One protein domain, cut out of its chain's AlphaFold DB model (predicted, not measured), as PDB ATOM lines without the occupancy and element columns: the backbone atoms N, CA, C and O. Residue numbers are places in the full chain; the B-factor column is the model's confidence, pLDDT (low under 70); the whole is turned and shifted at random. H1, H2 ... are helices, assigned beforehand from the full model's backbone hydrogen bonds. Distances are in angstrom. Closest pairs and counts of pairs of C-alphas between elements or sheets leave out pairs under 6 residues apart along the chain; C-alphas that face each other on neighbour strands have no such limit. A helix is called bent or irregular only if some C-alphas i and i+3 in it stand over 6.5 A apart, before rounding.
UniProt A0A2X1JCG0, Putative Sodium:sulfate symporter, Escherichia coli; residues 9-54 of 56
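This is residues 9 to 54 of the 56 residues of the protein "Putative Sodium:sulfate symporter" of Escherichia coli (UniProt A0A2X1JCG0). A single long helix, H2, makes nearly the whole length of this model, and a short helix, H1, is hooked back over its first end by the link of residues 15 to 20, with a gap between the two helices. Residues 25 to 54, of which 25 to 52 belong to H2, stand free as one long arm. The printed part has 46 residues with two named helices, H1 then H2 along the chain, and no named strand; the class is all helix. It is extended, with a radius of gyration of the C-alphas of 16.5 A, and its C-alphas span 49 by 18 by 10 A, only just a rod.

H1 runs from Ala 9 to Phe 14, and C-alpha 9 is at (133.520, 207.285, 127.219). It measures 8.6 A from first to last C-alpha. H2 runs from Ile 21 to Gly 52, 32 residues and 44.8 A from first to last C-alpha. It begins with C-alpha 21 at (121.700, 212.887, 119.078) and ends with C-alpha 52 at (161.202, 197.834, 104.150).

H1 and H2 are apart, but only just, their closest C-alphas being 8.3 A from each other. The six residues between them form a short link. Residues 15 to 23, of which 21 to 23 belong to H2, stand free. Neither helix is bent. Every O i to N i+4 pair is within hydrogen-bond range in H1, and 27 of 28 are in H2.

The two C-alphas farthest apart are those of Gly 17 and Asn 54, at 49.6 A. The C-alphas of Ala 9 and Asn 54, the first and last printed residues, are 37.4 A apart. The printed part has no cut and no long link. Its mean pLDDT is 95.7, and no printed residue is under 70.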
ATOM      1  N   ALA A   9     133.580 205.828 127.092       91.25
ATOM      2  CA  ALA A   9     133.520 207.285 127.219       91.25
ATOM      3  C   ALA A   9     132.273 207.911 126.559       91.25
ATOM      4  O   ALA A   9     131.822 208.973 126.984       91.25
ATOM      5  N   GLY A  10     131.697 207.264 125.538       90.06
ATOM      6  CA  GLY A  10     130.591 207.811 124.748       90.06
ATOM      7  C   GLY A  10     129.339 208.132 125.577       90.06
ATOM      8  O   GLY A  10     128.883 209.278 125.534       90.06
ATOM      9  N   PRO A  11     128.809 207.187 126.381       91.25
ATOM     10  CA  PRO A  11     127.597 207.422 127.160       91.25
ATOM     11  C   PRO A  11     127.815 208.441 128.277       91.25
ATOM     12  O   PRO A  11     126.918 209.223 128.575       91.25
ATOM     13  N   VAL A  12     129.017 208.459 128.867       93.44
ATOM     14  CA  VAL A  12     129.385 209.385 129.948       93.44
ATOM     15  C   VAL A  12     129.378 210.829 129.447       93.44
ATOM     16  O   VAL A  12     128.797 211.698 130.091       93.44
ATOM     17  N   ILE A  13     129.973 211.088 128.279       93.25
ATOM     18  CA  ILE A  13     130.043 212.437 127.699       93.25
ATOM     19  C   ILE A  13     128.670 212.875 127.169       93.25
ATOM     20  O   ILE A  13     128.259 214.014 127.392       93.25
ATOM     21  N   PHE A  14     127.939 211.984 126.493       92.00
ATOM     22  CA  PHE A  14     126.612 212.308 125.960       92.00
ATOM     23  C   PHE A  14     125.589 212.585 127.075       92.00
ATOM     24  O   PHE A  14     124.751 213.475 126.934       92.00
ATOM     25  N   GLY A  15     125.697 211.888 128.213       91.62
ATOM     26  CA  GLY A  15     124.797 212.029 129.362       91.62
ATOM     27  C   GLY A  15     124.789 213.412 130.026       91.62
ATOM     28  O   GLY A  15     123.859 213.709 130.768       91.62
ATOM     29  N   VAL A  16     125.770 214.275 129.737       94.88
ATOM     30  CA  VAL A  16     125.808 215.660 130.247       94.88
ATOM     31  C   VAL A  16     124.808 216.574 129.519       94.88
ATOM     32  O   VAL A  16     124.437 217.621 130.040       94.88
ATOM     33  N   GLY A  17     124.329 216.186 128.330       94.44
ATOM     34  CA  GLY A  17     123.253 216.899 127.630       94.44
ATOM     35  C   GLY A  17     123.682 218.127 126.818       94.44
ATOM     36  O   GLY A  17     122.823 218.873 126.359       94.44
ATOM     37  N   TYR A  18     124.984 218.340 126.595       93.31
ATOM     38  CA  TYR A  18     125.484 219.447 125.759       93.31
ATOM     39  C   TYR A  18     125.225 219.273 124.255       93.31
ATOM     40  O   TYR A  18     125.246 220.255 123.519       93.31
ATOM     41  N   ASN A  19     125.029 218.037 123.789       90.81
ATOM     42  CA  ASN A  19     124.914 217.712 122.370       90.81
ATOM     43  C   ASN A  19     123.620 216.942 122.112       90.81
ATOM     44  O   ASN A  19     123.281 216.029 122.865       90.81
ATOM     45  N   ASP A  20     122.934 217.248 121.016       95.06
ATOM     46  CA  ASP A  20     121.813 216.443 120.544       95.06
ATOM     47  C   ASP A  20     122.288 215.176 119.801       95.06
ATOM     48  O   ASP A  20     123.422 215.080 119.319       95.06
ATOM     49  N   ILE A  21     121.393 214.188 119.688       94.50
ATOM     50  CA  ILE A  21     121.700 212.887 119.078       94.50
ATOM     51  C   ILE A  21     122.096 213.006 117.598       94.50
ATOM     52  O   ILE A  21     122.950 212.258 117.127       94.50
ATOM     53  N   LYS A  22     121.515 213.955 116.854       94.94
ATOM     54  CA  LYS A  22     121.767 214.108 115.418       94.94
ATOM     55  C   LYS A  22     123.159 214.688 115.188       94.94
ATOM     56  O   LYS A  22     123.909 214.144 114.377       94.94
ATOM     57  N   SER A  23     123.517 215.739 115.925       94.50
ATOM     58  CA  SER A  23     124.850 216.345 115.878       94.50
ATOM     59  C   SER A  23     125.930 215.345 116.284       94.50
ATOM     60  O   SER A  23     126.938 215.222 115.586       94.50
ATOM     61  N   TRP A  24     125.694 214.555 117.338       94.94
ATOM     62  CA  TRP A  24     126.625 213.510 117.776       94.94
ATOM     63  C   TRP A  24     126.929 212.504 116.664       94.94
ATOM     64  O   TRP A  24     128.090 212.232 116.353       94.94
ATOM     65  N   TRP A  25     125.882 211.963 116.039       94.69
ATOM     66  CA  TRP A  25     126.025 210.929 115.019       94.69
ATOM     67  C   TRP A  25     126.678 211.466 113.747       94.69
ATOM     68  O   TRP A  25     127.523 210.783 113.169       94.69
ATOM     69  N   LEU A  26     126.333 212.687 113.326       96.38
ATOM     70  CA  LEU A  26     126.917 213.300 112.134       96.38
ATOM     71  C   LEU A  26     128.423 213.529 112.309       96.38
ATOM     72  O   LEU A  26     129.212 213.117 111.458       96.38
ATOM     73  N   VAL A  27     128.827 214.126 113.433       95.44
ATOM     74  CA  VAL A  27     130.245 214.354 113.742       95.44
ATOM     75  C   VAL A  27     130.981 213.020 113.891       95.44
ATOM     76  O   VAL A  27     132.052 212.841 113.310       95.44
ATOM     77  N   GLY A  28     130.389 212.049 114.593       94.81
ATOM     78  CA  GLY A  28     130.953 210.708 114.750       94.81
ATOM     79  C   GLY A  28     131.166 209.978 113.418       94.81
ATOM     80  O   GLY A  28     132.193 209.317 113.237       94.81
ATOM     81  N   ALA A  29     130.241 210.121 112.465       96.25
ATOM     82  CA  ALA A  29     130.364 209.551 111.125       96.25
ATOM     83  C   ALA A  29     131.507 210.199 110.332       96.25
ATOM     84  O   ALA A  29     132.355 209.482 109.795       96.25
ATOM     85  N   VAL A  30     131.587 211.536 110.320       97.69
ATOM     86  CA  VAL A  30     132.670 212.276 109.647       97.69
ATOM     87  C   VAL A  30     134.031 211.875 110.213       97.69
ATOM     88  O   VAL A  30     134.921 211.483 109.459       97.69
ATOM     89  N   LEU A  31     134.189 211.890 111.540       96.44
ATOM     90  CA  LEU A  31     135.447 211.516 112.190       96.44
ATOM     91  C   LEU A  31     135.826 210.056 111.932       96.44
ATOM     92  O   LEU A  31     137.004 209.758 111.736       96.44
ATOM     93  N   THR A  32     134.850 209.147 111.900       96.25
ATOM     94  CA  THR A  32     135.108 207.732 111.602       96.25
ATOM     95  C   THR A  32     135.633 207.559 110.177       96.25
ATOM     96  O   THR A  32     136.623 206.857 109.994       96.25
ATOM     97  N   ILE A  33     135.039 208.233 109.187       97.69
ATOM     98  CA  ILE A  33     135.509 208.183 107.795       97.69
ATOM     99  C   ILE A  33     136.917 208.774 107.678       97.69
ATOM    100  O   ILE A  33     137.794 208.137 107.101       97.69
ATOM    101  N   LEU A  34     137.166 209.950 108.263       98.00
ATOM    102  CA  LEU A  34     138.488 210.582 108.223       98.00
ATOM    103  C   LEU A  34     139.560 209.699 108.873       98.00
ATOM    104  O   LEU A  34     140.624 209.485 108.297       98.00
ATOM    105  N   THR A  35     139.261 209.131 110.042       96.62
ATOM    106  CA  THR A  35     140.190 208.245 110.755       96.62
ATOM    107  C   THR A  35     140.444 206.966 109.967       96.62
ATOM    108  O   THR A  35     141.587 206.519 109.888       96.62
ATOM    109  N   PHE A  36     139.406 206.393 109.353       97.19
ATOM    110  CA  PHE A  36     139.537 205.226 108.488       97.19
ATOM    111  C   PHE A  36     140.457 205.516 107.300       97.19
ATOM    112  O   PHE A  36     141.406 204.767 107.081       97.19
ATOM    113  N   LEU A  37     140.241 206.635 106.598       98.31
ATOM    114  CA  LEU A  37     141.085 207.057 105.480       98.31
ATOM    115  C   LEU A  37     142.545 207.216 105.906       98.31
ATOM    116  O   LEU A  37     143.428 206.686 105.237       98.31
ATOM    117  N   VAL A  38     142.806 207.872 107.041       98.25
ATOM    118  CA  VAL A  38     144.161 208.001 107.603       98.25
ATOM    119  C   VAL A  38     144.787 206.630 107.878       98.25
ATOM    120  O   VAL A  38     145.935 206.402 107.507       98.25
ATOM    121  N   HIS A  39     144.046 205.687 108.467       97.50
ATOM    122  CA  HIS A  39     144.579 204.356 108.778       97.50
ATOM    123  C   HIS A  39     144.915 203.543 107.522       97.50
ATOM    124  O   HIS A  39     145.979 202.930 107.466       97.50
ATOM    125  N   ILE A  40     144.049 203.543 106.505       97.69
ATOM    126  CA  ILE A  40     144.282 202.735 105.296       97.69
ATOM    127  C   ILE A  40     145.289 203.367 104.329       97.69
ATOM    128  O   ILE A  40     145.860 202.655 103.513       97.69
ATOM    129  N   THR A  41     145.502 204.684 104.397       97.62
ATOM    130  CA  THR A  41     146.475 205.380 103.541       97.62
ATOM    131  C   THR A  41     147.810 205.527 104.259       97.62
ATOM    132  O   THR A  41     148.760 204.814 103.947       97.62
ATOM    133  N   LEU A  42     147.872 206.404 105.260       98.12
ATOM    134  CA  LEU A  42     149.089 206.719 106.002       98.12
ATOM    135  C   LEU A  42     149.525 205.565 106.899       98.12
ATOM    136  O   LEU A  42     150.716 205.286 106.981       98.12
ATOM    137  N   GLY A  43     148.580 204.871 107.537       97.75
ATOM    138  CA  GLY A  43     148.895 203.715 108.374       97.75
ATOM    139  C   GLY A  43     149.532 202.593 107.558       97.75
ATOM    140  O   GLY A  43     150.658 202.193 107.843       97.75
ATOM    141  N   VAL A  44     148.860 202.125 106.502       97.25
ATOM    142  CA  VAL A  44     149.403 201.075 105.619       97.25
ATOM    143  C   VAL A  44     150.738 201.499 105.009       97.25
ATOM    144  O   VAL A  44     151.683 200.712 105.014       97.25
ATOM    145  N   TRP A  45     150.855 202.738 104.524       97.94
ATOM    146  CA  TRP A  45     152.114 203.264 103.993       97.94
ATOM    147  C   TRP A  45     153.252 203.219 105.024       97.94
ATOM    148  O   TRP A  45     154.333 202.714 104.721       97.94
ATOM    149  N   TRP A  46     152.995 203.668 106.254       97.69
ATOM    150  CA  TRP A  46     153.976 203.666 107.339       97.69
ATOM    151  C   TRP A  46     154.447 202.253 107.701       97.69
ATOM    152  O   TRP A  46     155.648 202.008 107.803       97.69
ATOM    153  N   TRP A  47     153.521 201.297 107.828       97.25
ATOM    154  CA  TRP A  47     153.878 199.901 108.098       97.25
ATOM    155  C   TRP A  47     154.755 199.304 106.992       97.25
ATOM    156  O   TRP A  47     155.741 198.637 107.294       97.25
ATOM    157  N   ASN A  48     154.455 199.592 105.722       96.62
ATOM    158  CA  ASN A  48     155.291 199.141 104.605       96.62
ATOM    159  C   ASN A  48     156.713 199.723 104.669       96.62
ATOM    160  O   ASN A  48     157.668 199.012 104.360       96.62
ATOM    161  N   MET A  49     156.878 200.980 105.095       97.69
ATOM    162  CA  MET A  49     158.208 201.567 105.292       97.69
ATOM    163  C   MET A  49     158.998 200.862 106.393       97.69
ATOM    164  O   MET A  49     160.160 200.529 106.177       97.69
ATOM    165  N   LEU A  50     158.377 200.603 107.546       97.62
ATOM    166  CA  LEU A  50     159.045 199.922 108.660       97.62
ATOM    167  C   LEU A  50     159.509 198.511 108.282       97.62
ATOM    168  O   LEU A  50     160.633 198.130 108.609       97.62
ATOM    169  N   ILE A  51     158.673 197.769 107.549       97.31
ATOM    170  CA  ILE A  51     159.024 196.449 107.010       97.31
ATOM    171  C   ILE A  51     160.182 196.579 106.011       97.31
ATOM    172  O   ILE A  51     161.163 195.845 106.095       97.31
ATOM    173  N   GLY A  52     160.120 197.557 105.100       97.19
ATOM    174  CA  GLY A  52     161.202 197.834 104.150       97.19
ATOM    175  C   GLY A  52     162.534 198.188 104.822       97.19
ATOM    176  O   GLY A  52     163.598 197.929 104.262       97.19
ATOM    177  N   TRP A  53     162.492 198.740 106.034       97.69
ATOM    178  CA  TRP A  53     163.662 199.076 106.843       97.69
ATOM    179  C   TRP A  53     164.145 197.943 107.763       97.69
ATOM    180  O   TRP A  53     165.114 198.152 108.489       97.69
ATOM    181  N   ASN A  54     163.525 196.752 107.736       94.69
ATOM    182  CA  ASN A  54     163.813 195.643 108.666       94.69
ATOM    183  C   ASN A  54     163.721 196.055 110.152       94.69
ATOM    184  O   ASN A  54     164.478 195.577 110.995       94.69
TER     185      ASN A  54